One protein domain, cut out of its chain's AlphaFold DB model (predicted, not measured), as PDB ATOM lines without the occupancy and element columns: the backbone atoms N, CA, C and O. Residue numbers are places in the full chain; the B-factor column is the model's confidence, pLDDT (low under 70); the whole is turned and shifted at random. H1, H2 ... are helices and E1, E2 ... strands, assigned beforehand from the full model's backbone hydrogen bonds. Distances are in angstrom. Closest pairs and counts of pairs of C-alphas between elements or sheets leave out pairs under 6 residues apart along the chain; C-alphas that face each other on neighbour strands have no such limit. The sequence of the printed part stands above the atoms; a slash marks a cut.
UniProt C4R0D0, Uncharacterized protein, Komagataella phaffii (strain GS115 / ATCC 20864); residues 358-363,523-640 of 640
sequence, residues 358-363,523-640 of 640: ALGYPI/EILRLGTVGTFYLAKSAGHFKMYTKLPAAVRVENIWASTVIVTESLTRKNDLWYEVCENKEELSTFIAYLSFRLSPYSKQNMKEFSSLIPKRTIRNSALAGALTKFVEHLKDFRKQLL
ATOM      1  N   ALA A 358      23.630 -32.520 -16.547       65.75
ATOM      2  CA  ALA A 358      22.387 -31.791 -16.804       65.75
ATOM      3  C   ALA A 358      22.704 -30.304 -16.933       65.75
ATOM      4  O   ALA A 358      23.276 -29.700 -16.031       65.75
ATOM      5  N   LEU A 359      22.354 -29.687 -18.066       73.69
ATOM      6  CA  LEU A 359      22.638 -28.266 -18.350       73.69
ATOM      7  C   LEU A 359      24.124 -27.866 -18.292       73.69
ATOM      8  O   LEU A 359      24.442 -26.677 -18.363       73.69
ATOM      9  N   GLY A 360      25.038 -28.832 -18.226       75.56
ATOM     10  CA  GLY A 360      26.453 -28.563 -18.011       75.56
ATOM     11  C   GLY A 360      26.921 -28.690 -16.543       75.56
ATOM     12  O   GLY A 360      28.098 -28.473 -16.270       75.56
ATOM     13  N   TYR A 361      26.025 -29.017 -15.611       83.31
ATOM     14  CA  TYR A 361      26.331 -29.267 -14.202       83.31
ATOM     15  C   TYR A 361      26.503 -30.774 -13.939       83.31
ATOM     16  O   TYR A 361      25.728 -31.550 -14.512       83.31
ATOM     17  N   PRO A 362      27.479 -31.202 -13.113       82.25
ATOM     18  CA  PRO A 362      27.633 -32.606 -12.738       82.25
ATOM     19  C   PRO A 362      26.390 -33.100 -11.991       82.25
ATOM     20  O   PRO A 362      25.951 -32.470 -11.033       82.25
ATOM     21  N   ILE A 363      25.805 -34.209 -12.440       87.69
ATOM     22  CA  ILE A 363      24.651 -34.841 -11.788       87.69
ATOM     23  C   ILE A 363      24.981 -36.291 -11.430       87.69
ATOM     24  O   ILE A 363      25.712 -36.971 -12.152       87.69
ATOM     25  N   GLU A 523       7.132 -31.727  -9.350       96.06
ATOM     26  CA  GLU A 523       7.629 -31.081 -10.564       96.06
ATOM     27  C   GLU A 523       7.711 -29.562 -10.366       96.06
ATOM     28  O   GLU A 523       6.703 -28.887 -10.168       96.06
ATOM     29  N   ILE A 524       8.923 -29.011 -10.455       95.19
ATOM     30  CA  ILE A 524       9.149 -27.560 -10.363       95.19
ATOM     31  C   ILE A 524       9.349 -26.918 -11.731       95.19
ATOM     32  O   ILE A 524       9.043 -25.741 -11.922       95.19
ATOM     33  N   LEU A 525       9.902 -27.666 -12.689       93.00
ATOM     34  CA  LEU A 525      10.188 -27.141 -14.015       93.00
ATOM     35  C   LEU A 525      10.311 -28.256 -15.044       93.00
ATOM     36  O   LEU A 525      11.128 -29.162 -14.902       93.00
ATOM     37  N   ARG A 526       9.610 -28.099 -16.164       91.94
ATOM     38  CA  ARG A 526       9.793 -28.919 -17.360       91.94
ATOM     39  C   ARG A 526      10.467 -28.119 -18.460       91.94
ATOM     40  O   ARG A 526       9.902 -27.166 -18.995       91.94
ATOM     41  N   LEU A 527      11.674 -28.529 -18.829       86.19
ATOM     42  CA  LEU A 527      12.442 -27.937 -19.916       86.19
ATOM     43  C   LEU A 527      12.537 -28.937 -21.063       86.19
ATOM     44  O   LEU A 527      13.495 -29.693 -21.123       86.19
ATOM     45  N   GLY A 528      11.567 -28.911 -21.983       82.69
ATOM     46  CA  GLY A 528      11.480 -29.733 -23.205       82.69
ATOM     47  C   GLY A 528      12.602 -30.761 -23.426       82.69
ATOM     48  O   GLY A 528      12.501 -31.896 -22.979       82.69
ATOM     49  N   THR A 529      13.673 -30.365 -24.120       76.94
ATOM     50  CA  THR A 529      14.797 -31.257 -24.464       76.94
ATOM     51  C   THR A 529      15.812 -31.468 -23.346       76.94
ATOM     52  O   THR A 529      16.651 -32.345 -23.472       76.94
ATOM     53  N   VAL A 530      15.791 -30.661 -22.289       81.31
ATOM     54  CA  VAL A 530      16.742 -30.735 -21.172       81.31
ATOM     55  C   VAL A 530      16.288 -31.759 -20.136       81.31
ATOM     56  O   VAL A 530      17.131 -32.446 -19.579       81.31
ATOM     57  N   GLY A 531      14.983 -31.872 -19.895       89.44
ATOM     58  CA  GLY A 531      14.412 -32.752 -18.881       89.44
ATOM     59  C   GLY A 531      13.449 -32.038 -17.943       89.44
ATOM     60  O   GLY A 531      13.154 -30.846 -18.092       89.44
ATOM     61  N   THR A 532      12.951 -32.796 -16.979       93.38
ATOM     62  CA  THR A 532      12.048 -32.312 -15.935       93.38
ATOM     63  C   THR A 532      12.791 -32.294 -14.607       93.38
ATOM     64  O   THR A 532      13.522 -33.233 -14.303       93.38
ATOM     65  N   PHE A 533      12.638 -31.223 -13.837       94.88
ATOM     66  CA  PHE A 533      13.228 -31.044 -12.518       94.88
ATOM     67  C   PHE A 533      12.158 -31.237 -11.452       94.88
ATOM     68  O   PHE A 533      11.052 -30.698 -11.567       94.88
ATOM     69  N   TYR A 534      12.525 -31.973 -10.410       97.00
ATOM     70  CA  TYR A 534      11.670 -32.318  -9.287       97.00
ATOM     71  C   TYR A 534      12.350 -31.900  -7.990       97.00
ATOM     72  O   TYR A 534      13.561 -32.060  -7.855       97.00
ATOM     73  N   LEU A 535      11.584 -31.385  -7.036       96.62
ATOM     74  CA  LEU A 535      12.089 -30.960  -5.735       96.62
ATOM     75  C   LEU A 535      11.202 -31.522  -4.637       96.62
ATOM     76  O   LEU A 535      10.059 -31.099  -4.461       96.62
ATOM     77  N   ALA A 536      11.752 -32.469  -3.888       95.94
ATOM     78  CA  ALA A 536      11.126 -32.984  -2.686       95.94
ATOM     79  C   ALA A 536      11.690 -32.237  -1.478       95.94
ATOM     80  O   ALA A 536      12.903 -32.200  -1.278       95.94
ATOM     81  N   LYS A 537      10.803 -31.614  -0.699       93.38
ATOM     82  CA  LYS A 537      11.129 -30.825   0.493       93.38
ATOM     83  C   LYS A 537      10.374 -31.387   1.693       93.38
ATOM     84  O   LYS A 537       9.172 -31.619   1.593       93.38
ATOM     85  N   SER A 538      11.073 -31.487   2.816       90.31
ATOM     86  CA  SER A 538      10.533 -31.705   4.156       90.31
ATOM     87  C   SER A 538      11.029 -30.617   5.120       90.31
ATOM     88  O   SER A 538      11.782 -29.718   4.727       90.31
ATOM     89  N   ALA A 539      10.604 -30.669   6.381       82.88
ATOM     90  CA  ALA A 539      11.084 -29.784   7.436       82.88
ATOM     91  C   ALA A 539      12.609 -29.939   7.605       82.88
ATOM     92  O   ALA A 539      13.090 -30.926   8.142       82.88
ATOM     93  N   GLY A 540      13.375 -28.968   7.097       83.75
ATOM     94  CA  GLY A 540      14.837 -28.920   7.219       83.75
ATOM     95  C   GLY A 540      15.630 -29.621   6.109       83.75
ATOM     96  O   GLY A 540      16.795 -29.284   5.910       83.75
ATOM     97  N   HIS A 541      15.009 -30.506   5.324       90.31
ATOM     98  CA  HIS A 541      15.698 -31.297   4.296       90.31
ATOM     99  C   HIS A 541      15.046 -31.145   2.925       90.31
ATOM    100  O   HIS A 541      13.834 -30.962   2.799       90.31
ATOM    101  N   PHE A 542      15.849 -31.214   1.868       94.44
ATOM    102  CA  PHE A 542      15.340 -31.233   0.505       94.44
ATOM    103  C   PHE A 542      16.274 -32.018  -0.401       94.44
ATOM    104  O   PHE A 542      17.469 -32.096  -0.144       94.44
ATOM    105  N   LYS A 543      15.741 -32.557  -1.491       95.81
ATOM    106  CA  LYS A 543      16.547 -33.174  -2.541       95.81
ATOM    107  C   LYS A 543      15.966 -32.819  -3.896       95.81
ATOM    108  O   LYS A 543      14.743 -32.843  -4.085       95.81
ATOM    109  N   MET A 544      16.838 -32.432  -4.820       96.38
ATOM    110  CA  MET A 544      16.450 -32.067  -6.174       96.38
ATOM    111  C   MET A 544      16.889 -33.144  -7.153       96.38
ATOM    112  O   MET A 544      18.055 -33.533  -7.197       96.38
ATOM    113  N   TYR A 545      15.948 -33.569  -7.985       96.56
ATOM    114  CA  TYR A 545      16.153 -34.578  -9.008       96.56
ATOM    115  C   TYR A 545      15.887 -34.010 -10.393       96.56
ATOM    116  O   TYR A 545      15.151 -33.035 -10.568       96.56
ATOM    117  N   THR A 546      16.440 -34.663 -11.405       94.56
ATOM    118  CA  THR A 546      16.068 -34.444 -12.792       94.56
ATOM    119  C   THR A 546      15.830 -35.765 -13.509       94.56
ATOM    120  O   THR A 546      16.572 -36.732 -13.340       94.56
ATOM    121  N   LYS A 547      14.768 -35.797 -14.313       93.50
ATOM    122  CA  LYS A 547      14.467 -36.875 -15.251       93.50
ATOM    123  C   LYS A 547      14.824 -36.397 -16.650       93.50
ATOM    124  O   LYS A 547      14.216 -35.444 -17.154       93.50
ATOM    125  N   LEU A 548      15.787 -37.059 -17.284       87.94
ATOM    126  CA  LEU A 548      16.145 -36.751 -18.668       87.94
ATOM    127  C   LEU A 548      15.143 -37.416 -19.633       87.94
ATOM    128  O   LEU A 548      14.674 -38.526 -19.369       87.94
ATOM    129  N   PRO A 549      14.778 -36.775 -20.757       81.94
ATOM    130  CA  PRO A 549      13.889 -37.385 -21.741       81.94
ATOM    131  C   PRO A 549      14.575 -38.580 -22.416       81.94
ATOM    132  O   PRO A 549      15.703 -38.452 -22.879       81.94
ATOM    133  N   ALA A 550      13.873 -39.703 -22.595       69.50
ATOM    134  CA  ALA A 550      14.417 -40.905 -23.250       69.50
ATOM    135  C   ALA A 550      14.933 -40.667 -24.688       69.50
ATOM    136  O   ALA A 550      15.779 -41.403 -25.189       69.50
ATOM    137  N   ALA A 551      14.421 -39.635 -25.370       57.97
ATOM    138  CA  ALA A 551      14.841 -39.249 -26.720       57.97
ATOM    139  C   ALA A 551      16.156 -38.451 -26.750       57.97
ATOM    140  O   ALA A 551      16.701 -38.186 -27.825       57.97
ATOM    141  N   VAL A 552      16.671 -38.057 -25.589       56.50
ATOM    142  CA  VAL A 552      17.975 -37.425 -25.487       56.50
ATOM    143  C   VAL A 552      19.027 -38.515 -25.584       56.50
ATOM    144  O   VAL A 552      19.438 -39.111 -24.593       56.50
ATOM    145  N   ARG A 553      19.514 -38.750 -26.803       49.66
ATOM    146  CA  ARG A 553      20.885 -39.234 -26.950       49.66
ATOM    147  C   ARG A 553      21.782 -38.177 -26.312       49.66
ATOM    148  O   ARG A 553      21.842 -37.043 -26.792       49.66
ATOM    149  N   VAL A 554      22.453 -38.554 -25.226       50.03
ATOM    150  CA  VAL A 554      23.411 -37.721 -24.475       50.03
ATOM    151  C   VAL A 554      24.569 -37.228 -25.363       50.03
ATOM    152  O   VAL A 554      25.324 -36.346 -24.976       50.03
ATOM    153  N   GLU A 555      24.643 -37.678 -26.617       43.12
ATOM    154  CA  GLU A 555      25.605 -37.221 -27.616       43.12
ATOM    155  C   GLU A 555      25.633 -35.697 -27.830       43.12
ATOM    156  O   GLU A 555      26.667 -35.199 -28.268       43.12
ATOM    157  N   ASN A 556      24.556 -34.928 -27.573       41.97
ATOM    158  CA  ASN A 556      24.537 -33.566 -28.130       41.97
ATOM    159  C   ASN A 556      23.738 -32.445 -27.463       41.97
ATOM    160  O   ASN A 556      23.593 -31.398 -28.099       41.97
ATOM    161  N   ILE A 557      23.260 -32.542 -26.215       47.38
ATOM    162  CA  ILE A 557      22.598 -31.335 -25.681       47.38
ATOM    163  C   ILE A 557      23.624 -30.214 -25.434       47.38
ATOM    164  O   ILE A 557      23.313 -29.059 -25.718       47.38
ATOM    165  N   TRP A 558      24.870 -30.510 -25.014       51.72
ATOM    166  CA  TRP A 558      25.880 -29.447 -24.808       51.72
ATOM    167  C   TRP A 558      27.360 -29.822 -25.080       51.72
ATOM    168  O   TRP A 558      28.190 -28.912 -25.096       51.72
ATOM    169  N   ALA A 559      27.657 -31.092 -25.395       43.00
ATOM    170  CA  ALA A 559      28.947 -31.703 -25.776       43.00
ATOM    171  C   ALA A 559      30.160 -31.424 -24.858       43.00
ATOM    172  O   ALA A 559      31.060 -30.658 -25.207       43.00
ATOM    173  N   SER A 560      30.211 -32.130 -23.731       37.31
ATOM    174  CA  SER A 560      31.298 -33.081 -23.465       37.31
ATOM    175  C   SER A 560      30.704 -34.473 -23.703       37.31
ATOM    176  O   SER A 560      29.580 -34.748 -23.285       37.31
ATOM    177  N   THR A 561      31.374 -35.287 -24.510       37.38
ATOM    178  CA  THR A 561      30.923 -36.603 -24.975       37.38
ATOM    179  C   THR A 561      30.843 -37.592 -23.817       37.38
ATOM    180  O   THR A 561      31.762 -38.367 -23.605       37.38
ATOM    181  N   VAL A 562      29.731 -37.599 -23.084       41.28
ATOM    182  CA  VAL A 562      29.345 -38.781 -22.309       41.28
ATOM    183  C   VAL A 562      28.653 -39.717 -23.292       41.28
ATOM    184  O   VAL A 562      27.446 -39.620 -23.531       41.28
ATOM    185  N   ILE A 563      29.439 -40.570 -23.946       42.03
ATOM    186  CA  ILE A 563      28.868 -41.717 -24.643       42.03
ATOM    187  C   ILE A 563      28.471 -42.681 -23.529       42.03
ATOM    188  O   ILE A 563      29.314 -43.372 -22.974       42.03
ATOM    189  N   VAL A 564      27.189 -42.697 -23.162       43.34
ATOM    190  CA  VAL A 564      26.637 -43.836 -22.424       43.34
ATOM    191  C   VAL A 564      26.659 -44.994 -23.424       43.34
ATOM    192  O   VAL A 564      25.761 -45.114 -24.254       43.34
ATOM    193  N   THR A 565      27.762 -45.748 -23.449       41.81
ATOM    194  CA  THR A 565      28.010 -46.856 -24.388       41.81
ATOM    195  C   THR A 565      27.200 -48.097 -24.059       41.81
ATOM    196  O   THR A 565      27.116 -49.004 -24.885       41.81
ATOM    197  N   GLU A 566      26.530 -48.147 -22.911       40.56
ATOM    198  CA  GLU A 566      25.588 -49.221 -22.668       40.56
ATOM    199  C   GLU A 566      24.334 -49.016 -23.506       40.56
ATOM    200  O   GLU A 566      23.701 -47.956 -23.503       40.56
ATOM    201  N   SER A 567      23.938 -50.084 -24.197       39.84
ATOM    202  CA  SER A 567      22.596 -50.285 -24.724       39.84
ATOM    203  C   SER A 567      21.600 -50.331 -23.559       39.84
ATOM    204  O   SER A 567      21.010 -51.374 -23.270       39.84
ATOM    205  N   LEU A 568      21.432 -49.206 -22.863       45.84
ATOM    206  CA  LEU A 568      20.445 -49.020 -21.825       45.84
ATOM    207  C   LEU A 568      19.099 -49.137 -22.523       45.84
ATOM    208  O   LEU A 568      18.657 -48.272 -23.284       45.84
ATOM    209  N   THR A 569      18.517 -50.316 -22.355       42.91
ATOM    210  CA  THR A 569      17.240 -50.696 -22.935       42.91
ATOM    211  C   THR A 569      16.220 -49.573 -22.730       42.91
ATOM    212  O   THR A 569      16.184 -48.923 -21.687       42.91
ATOM    213  N   ARG A 570      15.373 -49.350 -23.743       43.59
ATOM    214  CA  ARG A 570      14.323 -48.310 -23.841       43.59
ATOM    215  C   ARG A 570      13.336 -48.221 -22.654       43.59
ATOM    216  O   ARG A 570      12.360 -47.485 -22.753       43.59
ATOM    217  N   LYS A 571      13.529 -48.983 -21.579       53.75
ATOM    218  CA  LYS A 571      12.661 -49.055 -20.401       53.75
ATOM    219  C   LYS A 571      13.143 -48.245 -19.198       53.75
ATOM    220  O   LYS A 571      12.335 -48.021 -18.302       53.75
ATOM    221  N   ASN A 572      14.392 -47.783 -19.161       57.38
ATOM    222  CA  ASN A 572      14.902 -47.134 -17.956       57.38
ATOM    223  C   ASN A 572      14.692 -45.621 -18.032       57.38
ATOM    224  O   ASN A 572      15.420 -44.902 -18.713       57.38
ATOM    225  N   ASP A 573      13.667 -45.148 -17.325       72.75
ATOM    226  CA  ASP A 573      13.554 -43.748 -16.930       72.75
ATOM    227  C   ASP A 573      14.816 -43.387 -16.135       72.75
ATOM    228  O   ASP A 573      14.965 -43.787 -14.985       72.75
ATOM    229  N   LEU A 574      15.753 -42.689 -16.776       85.31
ATOM    230  CA  LEU A 574      17.009 -42.283 -16.160       85.31
ATOM    231  C   LEU A 574      16.769 -41.083 -15.245       85.31
ATOM    232  O   LEU A 574      16.423 -39.987 -15.704       85.31
ATOM    233  N   TRP A 575      16.950 -41.318 -13.950       92.62
ATOM    234  CA  TRP A 575      16.866 -40.307 -12.912       92.62
ATOM    235  C   TRP A 575      18.255 -39.924 -12.426       92.62
ATOM    236  O   TRP A 575      19.165 -40.750 -12.328       92.62
ATOM    237  N   TYR A 576      18.398 -38.641 -12.121       92.81
ATOM    238  CA  TYR A 576      19.632 -38.079 -11.616       92.81
ATOM    239  C   TYR A 576      19.344 -37.155 -10.450       92.81
ATOM    240  O   TYR A 576      18.369 -36.406 -10.447       92.81
ATOM    241  N   GLU A 577      20.220 -37.196  -9.469       93.88
ATOM    242  CA  GLU A 577      20.281 -36.267  -8.365       93.88
ATOM    243  C   GLU A 577      21.102 -35.041  -8.781       93.88
ATOM    244  O   GLU A 577      22.181 -35.156  -9.370       93.88
ATOM    245  N   VAL A 578      20.552 -33.859  -8.503       93.88
ATOM    246  CA  VAL A 578      21.175 -32.572  -8.831       93.88
ATOM    247  C   VAL A 578      21.803 -31.938  -7.596       93.88
ATOM    248  O   VAL A 578      22.919 -31.442  -7.684       93.88
ATOM    249  N   CYS A 579      21.092 -31.933  -6.468       94.44
ATOM    250  CA  CYS A 579      21.637 -31.484  -5.190       94.44
ATOM    251  C   CYS A 579      20.846 -32.035  -3.995       94.44
ATOM    252  O   CYS A 579      19.627 -32.224  -4.086       94.44
ATOM    253  N   GLU A 580      21.535 -32.231  -2.871       93.56
ATOM    254  CA  GLU A 580      20.953 -32.734  -1.608       93.56
ATOM    255  C   GLU A 580      20.972 -31.722  -0.458       93.56
ATOM    256  O   GLU A 580      20.275 -31.893   0.540       93.56
ATOM    257  N   ASN A 581      21.799 -30.681  -0.558       92.38
ATOM    258  CA  ASN A 581      22.014 -29.735   0.527       92.38
ATOM    259  C   ASN A 581      22.090 -28.292   0.014       92.38
ATOM    260  O   ASN A 581      22.149 -27.998  -1.185       92.38
ATOM    261  N   LYS A 582      22.042 -27.350   0.956       92.25
ATOM    262  CA  LYS A 582      22.003 -25.909   0.677       92.25
ATOM    263  C   LYS A 582      23.252 -25.406  -0.048       92.25
ATOM    264  O   LYS A 582      23.151 -24.467  -0.843       92.25
ATOM    265  N   GLU A 583      24.409 -25.987   0.239       92.12
ATOM    266  CA  GLU A 583      25.678 -25.609  -0.382       92.12
ATOM    267  C   GLU A 583      25.683 -26.032  -1.848       92.12
ATOM    268  O   GLU A 583      25.842 -25.181  -2.724       92.12
ATOM    269  N   GLU A 584      25.346 -27.289  -2.132       92.31
ATOM    270  CA  GLU A 584      25.191 -27.805  -3.494       92.31
ATOM    271  C   GLU A 584      24.137 -27.036  -4.291       92.31
ATOM    272  O   GLU A 584      24.382 -26.652  -5.435       92.31
ATOM    273  N   LEU A 585      22.988 -26.717  -3.685       93.69
ATOM    274  CA  LEU A 585      21.980 -25.873  -4.330       93.69
ATOM    275  C   LEU A 585      22.536 -24.481  -4.662       93.69
ATOM    276  O   LEU A 585      22.251 -23.935  -5.729       93.69
ATOM    277  N   SER A 586      23.338 -23.894  -3.772       93.25
ATOM    278  CA  SER A 586      23.977 -22.595  -4.015       93.25
ATOM    279  C   SER A 586      24.957 -22.669  -5.184       93.25
ATOM    280  O   SER A 586      24.939 -21.790  -6.051       93.25
ATOM    281  N   THR A 587      25.750 -23.737  -5.243       92.38
ATOM    282  CA  THR A 587      26.684 -24.036  -6.334       92.38
ATOM    283  C   THR A 587      25.942 -24.245  -7.654       92.38
ATOM    284  O   THR A 587      26.322 -23.665  -8.672       92.38
ATOM    285  N   PHE A 588      24.825 -24.975  -7.644       92.94
ATOM    286  CA  PHE A 588      23.972 -25.177  -8.815       92.94
ATOM    287  C   PHE A 588      23.340 -23.868  -9.319       92.94
ATOM    288  O   PHE A 588      23.381 -23.567 -10.515       92.94
ATOM    289  N   ILE A 589      22.815 -23.028  -8.419       93.06
ATOM    290  CA  ILE A 589      22.267 -21.704  -8.766       93.06
ATOM    291  C   ILE A 589      23.355 -20.802  -9.361       93.06
ATOM    292  O   ILE A 589      23.108 -20.113 -10.361       93.06
ATOM    293  N   ALA A 590      24.552 -20.788  -8.768       90.69
ATOM    294  CA  ALA A 590      25.687 -20.015  -9.269       90.69
ATOM    295  C   ALA A 590      26.104 -20.494 -10.666       90.69
ATOM    296  O   ALA A 590      26.282 -19.674 -11.571       90.69
ATOM    297  N   TYR A 591      26.161 -21.813 -10.862       90.06
ATOM    298  CA  TYR A 591      26.440 -22.438 -12.147       90.06
ATOM    299  C   TYR A 591      25.430 -22.016 -13.227       90.06
ATOM    300  O   TYR A 591      25.818 -21.523 -14.293       90.06
ATOM    301  N   LEU A 592      24.127 -22.136 -12.953       89.62
ATOM    302  CA  LEU A 592      23.087 -21.732 -13.902       89.62
ATOM    303  C   LEU A 592      23.133 -20.230 -14.196       89.62
ATOM    304  O   LEU A 592      23.052 -19.827 -15.358       89.62
ATOM    305  N   SER A 593      23.325 -19.397 -13.170       89.25
ATOM    306  CA  SER A 593      23.448 -17.940 -13.324       89.25
ATOM    307  C   SER A 593      24.624 -17.568 -14.230       89.25
ATOM    308  O   SER A 593      24.500 -16.711 -15.108       89.25
ATOM    309  N   PHE A 594      25.757 -18.252 -14.062       86.50
ATOM    310  CA  PHE A 594      26.930 -18.083 -14.908       86.50
ATOM    311  C   PHE A 594      26.643 -18.469 -16.364       86.50
ATOM    312  O   PHE A 594      26.994 -17.716 -17.274       86.50
ATOM    313  N   ARG A 595      25.955 -19.594 -16.600       81.56
ATOM    314  CA  ARG A 595      25.598 -20.060 -17.956       81.56
ATOM    315  C   ARG A 595      24.578 -19.162 -18.654       81.56
ATOM    316  O   ARG A 595      24.612 -19.047 -19.881       81.56
ATOM    317  N   LEU A 596      23.686 -18.533 -17.891       83.44
ATOM    318  CA  LEU A 596      22.665 -17.625 -18.412       83.44
ATOM    319  C   LEU A 596      23.185 -16.219 -18.691       83.44
ATOM    320  O   LEU A 596      22.574 -15.510 -19.485       83.44
ATOM    321  N   SER A 597      24.290 -15.806 -18.070       84.81
ATOM    322  CA  SER A 597      24.843 -14.470 -18.262       84.81
ATOM    323  C   SER A 597      25.649 -14.388 -19.569       84.81
ATOM    324  O   SER A 597      26.754 -14.933 -19.646       84.81
ATOM    325  N   PRO A 598      25.166 -13.674 -20.606       71.25
ATOM    326  CA  PRO A 598      25.875 -13.566 -21.883       71.25
ATOM    327  C   PRO A 598      27.204 -12.800 -21.781       71.25
ATOM    328  O   PRO A 598      28.034 -12.907 -22.680       71.25
ATOM    329  N   TYR A 599      27.417 -12.052 -20.692       67.06
ATOM    330  CA  TYR A 599      28.570 -11.165 -20.500       67.06
ATOM    331  C   TYR A 599      29.299 -11.381 -19.171       67.06
ATOM    332  O   TYR A 599      30.062 -10.508 -18.751       67.06
ATOM    333  N   SER A 600      29.089 -12.512 -18.488       68.00
ATOM    334  CA  SER A 600      29.807 -12.767 -17.239       68.00
ATOM    335  C   SER A 600      31.314 -12.863 -17.500       68.00
ATOM    336  O   SER A 600      31.827 -13.846 -18.041       68.00
ATOM    337  N   LYS A 601      32.034 -11.808 -17.100       66.50
ATOM    338  CA  LYS A 601      33.500 -11.787 -17.001       66.50
ATOM    339  C   LYS A 601      34.001 -12.501 -15.747       66.50
ATOM    340  O   LYS A 601      35.212 -12.549 -15.549       66.50
ATOM    341  N   GLN A 602      33.115 -13.030 -14.893       65.00
ATOM    342  CA  GLN A 602      33.552 -13.763 -13.711       65.00
ATOM    343  C   GLN A 602      34.371 -14.973 -14.167       65.00
ATOM    344  O   GLN A 602      33.875 -15.885 -14.831       65.00
ATOM    345  N   ASN A 603      35.661 -14.943 -13.839       58.50
ATOM    346  CA  ASN A 603      36.553 -16.082 -13.959       58.50
ATOM    347  C   ASN A 603      36.190 -17.065 -12.850       58.50
ATOM    348  O   ASN A 603      36.851 -17.131 -11.818       58.50
ATOM    349  N   MET A 604      35.126 -17.830 -13.063       63.69
ATOM    350  CA  MET A 604      34.904 -19.052 -12.306       63.69
ATOM    351  C   MET A 604      35.942 -20.071 -12.781       63.69
ATOM    352  O   MET A 604      35.655 -20.901 -13.643       63.69
ATOM    353  N   LYS A 605      37.180 -19.951 -12.271       68.69
ATOM    354  CA  LYS A 605      38.263 -20.914 -12.533       68.69
ATOM    355  C   LYS A 605      37.779 -22.342 -12.257       68.69
ATOM    356  O   LYS A 605      38.045 -23.232 -13.053       68.69
ATOM    357  N   GLU A 606      36.966 -22.482 -11.215       67.44
ATOM    358  CA  GLU A 606      36.337 -23.716 -10.745       67.44
ATOM    359  C   GLU A 606      35.451 -24.411 -11.795       67.44
ATOM    360  O   GLU A 606      35.527 -25.621 -11.951       67.44
ATOM    361  N   PHE A 607      34.689 -23.661 -12.604       64.94
ATOM    362  CA  PHE A 607      33.858 -24.240 -13.675       64.94
ATOM    363  C   PHE A 607      34.518 -24.201 -15.058       64.94
ATOM    364  O   PHE A 607      34.027 -24.818 -16.004       64.94
ATOM    365  N   SER A 608      35.610 -23.447 -15.205       59.59
ATOM    366  CA  SER A 608      36.277 -23.252 -16.495       59.59
ATOM    367  C   SER A 608      37.021 -24.490 -16.997       59.59
ATOM    368  O   SER A 608      37.177 -24.634 -18.208       59.59
ATOM    369  N   SER A 609      37.430 -25.382 -16.089       64.00
ATOM    370  CA  SER A 609      38.015 -26.686 -16.418       64.00
ATOM    371  C   SER A 609      36.972 -27.693 -16.902       64.00
ATOM    372  O   SER A 609      37.304 -28.572 -17.688       64.00
ATOM    373  N   LEU A 610      35.719 -27.560 -16.456       56.66
ATOM    374  CA  LEU A 610      34.711 -28.600 -16.637       56.66
ATOM    375  C   LEU A 610      34.084 -28.588 -18.036       56.66
ATOM    376  O   LEU A 610      33.887 -29.656 -18.605       56.66
ATOM    377  N   ILE A 611      33.752 -27.423 -18.619       59.66
ATOM    378  CA  ILE A 611      33.068 -27.367 -19.929       59.66
ATOM    379  C   ILE A 611      33.408 -26.078 -20.704       59.66
ATOM    380  O   ILE A 611      33.343 -24.984 -20.134       59.66
ATOM    381  N   PRO A 612      33.658 -26.143 -22.032       60.91
ATOM    382  CA  PRO A 612      33.804 -24.951 -22.865       60.91
ATOM    383  C   PRO A 612      32.588 -24.014 -22.748       60.91
ATOM    384  O   PRO A 612      31.426 -24.438 -22.789       60.91
ATOM    385  N   LYS A 613      32.855 -22.706 -22.627       61.38
ATOM    386  CA  LYS A 613      31.832 -21.648 -22.549       61.38
ATOM    387  C   LYS A 613      30.945 -21.670 -23.800       61.38
ATOM    388  O   LYS A 613      31.274 -21.076 -24.823       61.38
ATOM    389  N   ARG A 614      29.791 -22.330 -23.713       63.69
ATOM    390  CA  ARG A 614      28.714 -22.246 -24.703       63.69
ATOM    391  C   ARG A 614      27.552 -21.495 -24.073       63.69
ATOM    392  O   ARG A 614      26.842 -22.035 -23.232       63.69
ATOM    393  N   THR A 615      27.388 -20.236 -24.461       65.62
ATOM    394  CA  THR A 615      26.251 -19.413 -24.039       65.62
ATOM    395  C   THR A 615      24.959 -19.994 -24.606       65.62
ATOM    396  O   THR A 615      24.906 -20.372 -25.782       65.62
ATOM    397  N   ILE A 616      23.906 -20.039 -23.791       69.31
ATOM    398  CA  ILE A 616      22.574 -20.478 -24.216       69.31
ATOM    399  C   ILE A 616      22.040 -19.474 -25.246       69.31
ATOM    400  O   ILE A 616      21.669 -18.356 -24.904       69.31
ATOM    401  N   ARG A 617      22.027 -19.858 -26.530       74.12
ATOM    402  CA  ARG A 617      21.571 -18.979 -27.627       74.12
ATOM    403  C   ARG A 617      20.056 -18.978 -27.824       74.12
ATOM    404  O   ARG A 617      19.529 -18.070 -28.459       74.12
ATOM    405  N   ASN A 618      19.355 -19.990 -27.318       81.56
ATOM    406  CA  ASN A 618      17.901 -20.061 -27.419       81.56
ATOM    407  C   ASN A 618      17.275 -19.114 -26.384       81.56
ATOM    408  O   ASN A 618      17.300 -19.400 -25.189       81.56
ATOM    409  N   SER A 619      16.720 -17.993 -26.849       82.75
ATOM    410  CA  SER A 619      16.148 -16.946 -25.995       82.75
ATOM    411  C   SER A 619      14.957 -17.422 -25.160       82.75
ATOM    412  O   SER A 619      14.807 -16.978 -24.024       82.75
ATOM    413  N   ALA A 620      14.141 -18.349 -25.675       84.25
ATOM    414  CA  ALA A 620      13.016 -18.913 -24.932       84.25
ATOM    415  C   ALA A 620      13.505 -19.801 -23.778       84.25
ATOM    416  O   ALA A 620      13.044 -19.658 -22.647       84.25
ATOM    417  N   LEU A 621      14.493 -20.662 -24.050       81.69
ATOM    418  CA  LEU A 621      15.127 -21.495 -23.026       81.69
ATOM    419  C   LEU A 621      15.849 -20.638 -21.978       81.69
ATOM    420  O   LEU A 621      15.702 -20.888 -20.787       81.69
ATOM    421  N   ALA A 622      16.581 -19.610 -22.413       84.12
ATOM    422  CA  ALA A 622      17.241 -18.670 -21.513       84.12
ATOM    423  C   ALA A 622      16.222 -17.958 -20.609       84.12
ATOM    424  O   ALA A 622      16.422 -17.901 -19.404       84.12
ATOM    425  N   GLY A 623      15.092 -17.492 -21.155       86.25
ATOM    426  CA  GLY A 623      14.028 -16.867 -20.364       86.25
ATOM    427  C   GLY A 623      13.402 -17.807 -19.326       86.25
ATOM    428  O   GLY A 623      13.190 -17.399 -18.184       86.25
ATOM    429  N   ALA A 624      13.139 -19.066 -19.696       86.19
ATOM    430  CA  ALA A 624      12.623 -20.077 -18.771       86.19
ATOM    431  C   ALA A 624      13.629 -20.394 -17.651       86.19
ATOM    432  O   ALA A 624      13.260 -20.428 -16.480       86.19
ATOM    433  N   LEU A 625      14.907 -20.549 -18.002       86.44
ATOM    434  CA  LEU A 625      15.981 -20.802 -17.044       86.44
ATOM    435  C   LEU A 625      16.244 -19.611 -16.117       86.44
ATOM    436  O   LEU A 625      16.506 -19.821 -14.939       86.44
ATOM    437  N   THR A 626      16.126 -18.371 -16.593       89.31
ATOM    438  CA  THR A 626      16.237 -17.192 -15.720       89.31
ATOM    439  C   THR A 626      15.127 -17.182 -14.674       89.31
ATOM    440  O   THR A 626      15.413 -17.011 -13.494       89.31
ATOM    441  N   LYS A 627      13.870 -17.431 -15.073       90.50
ATOM    442  CA  LYS A 627      12.752 -17.547 -14.119       90.50
ATOM    443  C   LYS A 627      12.972 -18.679 -13.119       90.50
ATOM    444  O   LYS A 627      12.702 -18.510 -11.937       90.50
ATOM    445  N   PHE A 628      13.488 -19.809 -13.593       90.12
ATOM    446  CA  PHE A 628      13.830 -20.937 -12.737       90.12
ATOM    447  C   PHE A 628      14.907 -20.591 -11.711       90.12
ATOM    448  O   PHE A 628      14.748 -20.893 -10.535       90.12
ATOM    449  N   VAL A 629      15.978 -19.918 -12.134       91.50
ATOM    450  CA  VAL A 629      17.047 -19.465 -11.240       91.50
ATOM    451  C   VAL A 629      16.511 -18.504 -10.183       91.50
ATOM    452  O   VAL A 629      16.888 -18.634  -9.022       91.50
ATOM    453  N   GLU A 630      15.620 -17.577 -10.542       92.69
ATOM    454  CA  GLU A 630      14.972 -16.705  -9.552       92.69
ATOM    455  C   GLU A 630      14.102 -17.504  -8.570       92.69
ATOM    456  O   GLU A 630      14.242 -17.329  -7.362       92.69
ATOM    457  N   HIS A 631      13.314 -18.470  -9.051       91.62
ATOM    458  CA  HIS A 631      12.539 -19.356  -8.177       91.62
ATOM    459  C   HIS A 631      13.433 -20.159  -7.215       91.62
ATOM    460  O   HIS A 631      13.136 -20.259  -6.026       91.62
ATOM    461  N   LEU A 632      14.571 -20.680  -7.689       90.69
ATOM    462  CA  LEU A 632      15.541 -21.382  -6.842       90.69
ATOM    463  C   LEU A 632      16.229 -20.452  -5.832       90.69
ATOM    464  O   LEU A 632      16.522 -20.876  -4.714       90.69
ATOM    465  N   LYS A 633      16.484 -19.187  -6.190       91.62
ATOM    466  CA  LYS A 633      17.005 -18.188  -5.244       91.62
ATOM    467  C   LYS A 633      15.997 -17.900  -4.140       91.62
ATOM    468  O   LYS A 633      16.393 -17.840  -2.980       91.62
ATOM    469  N   ASP A 634      14.723 -17.740  -4.481       91.94
ATOM    470  CA  ASP A 634      13.669 -17.512  -3.492       91.94
ATOM    471  C   ASP A 634      13.459 -18.743  -2.609       91.94
ATOM    472  O   ASP A 634      13.393 -18.616  -1.388       91.94
ATOM    473  N   PHE A 635      13.496 -19.943  -3.190       87.81
ATOM    474  CA  PHE A 635      13.498 -21.191  -2.433       87.81
ATOM    475  C   PHE A 635      14.679 -21.277  -1.455       87.81
ATOM    476  O   PHE A 635      14.492 -21.575  -0.278       87.81
ATOM    477  N   ARG A 636      15.896 -20.947  -1.906       89.06
ATOM    478  CA  ARG A 636      17.087 -20.903  -1.046       89.06
ATOM    479  C   ARG A 636      16.921 -19.922   0.119       89.06
ATOM    480  O   ARG A 636      17.412 -20.215   1.205       89.06
ATOM    481  N   LYS A 637      16.254 -18.780  -0.088       89.94
ATOM    482  CA  LYS A 637      15.954 -17.824   0.992       89.94
ATOM    483  C   LYS A 637      14.967 -18.390   2.012       89.94
ATOM    484  O   LYS A 637      15.090 -18.049   3.170       89.94
ATOM    485  N   GLN A 638      14.026 -19.244   1.606       86.81
ATOM    486  CA  GLN A 638      13.085 -19.905   2.527       86.81
ATOM    487  C   GLN A 638      13.712 -21.058   3.327       86.81
ATOM    488  O   GLN A 638      13.083 -21.583   4.240       86.81
ATOM    489  N   LEU A 639      14.903 -21.517   2.932       80.25
ATOM    490  CA  LEU A 639      15.702 -22.492   3.682       80.25
ATOM    491  C   LEU A 639      16.669 -21.824   4.679       80.25
ATOM    492  O   LEU A 639      17.398 -22.523   5.382       80.25
ATOM    493  N   LEU A 640      16.758 -20.491   4.661       67.94
ATOM    494  CA  LEU A 640      17.479 -19.649   5.617       67.94
ATOM    495  C   LEU A 640      16.489 -19.150   6.666       67.94
ATOM    496  O   LEU A 640      16.923 -19.077   7.835       67.94
TER     497      LEU A 640
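This is residues 358 to 363 and 523 to 640 of the 640 residues of an uncharacterized protein of Komagataella phaffii (strain GS115 / ATCC 20864) (UniProt C4R0D0). A strongly twisted four-stranded sheet is covered on one face by two long helices, H1 and H3, which pack side by side and run opposite ways. H3 lies near the edge strand E1 and H1 near E3 and E4, while a long loop, residues 548 to 574, swings away from the end of E3 and returns to E4; the short H2 lies beyond H1, off the sheet. The printed part has 124 residues, with four named strands followed by three named helices in the order E1 E2 E3 E4 H1 H2 H3; the sheet's order is E1 - E2 - E3 - E4, all antiparallel. The class is mixed, helices and strands, and the whole is compact, with a radius of gyration of the C-alphas of 14.9 A and spans of 43 by 37 by 27 A.

The printed part begins at Ala 358, C-alpha at (22.387, -31.791, -16.804); residues 358 to 363 hold no named element. After the cut come E1, residues 523 to 527, with C-alpha 523 at (7.629, -31.081, -10.564); E2, residues 531 to 537, 19.7 A long; E3, residues 542 to 547, 16.8 A; and E4, residues 575 to 579, 12.7 A. H1, residues 582 to 596, measures 20.8 A, H2 is residues 605 to 608, and H3, residues 619 to 638, measures 28.8 A and ends with C-alpha 638 at (13.085, -19.905, 2.527).

The strands form a meander, each the antiparallel neighbour of the one before, and each successive pair is a hairpin. Within hydrogen-bond range are N 533 and O 525 of E2 and E1, 2.8 A; N 534 and O 545 of E2 and E3, 2.8 A; and N 546 and O 576 of E3 and E4, 2.8 A. H1 and H3 are on one face of the sheet, an arrangement of two layers, one of strands and one of helices. The closest C-alphas of E1 and H3 are those of Leu 525 and Phe 628, 7.3 A apart; those of E4 and H1 are Cys 579 and Leu 585, 5.7 A. H1 and H3 touch, closest at the C-alphas of Ile 589 and Val 629, 6.2 A, with a shallow tilt of 24 degrees, opposite ways. H2 is close to H1 but not clearly touching, with the C-alphas of Tyr 591 and Phe 607 7.8 A apart; H2 and H3 are apart. In H1 and H3 every O i to N i+4 pair is within hydrogen-bond range; H2 is too short for such a pair.

The C-alphas farthest apart are those of Ser 567 and Leu 640, 43.4 A. Residues 364 to 522 are not printed, and C-alphas 363 and 523 are 17.5 A apart across the cut. The link E3 to E4 is long, 27 residues. Mean pLDDT of the printed part is 76.9; residues 358, 550 to 572, 599 to 616 and 640 are under 70.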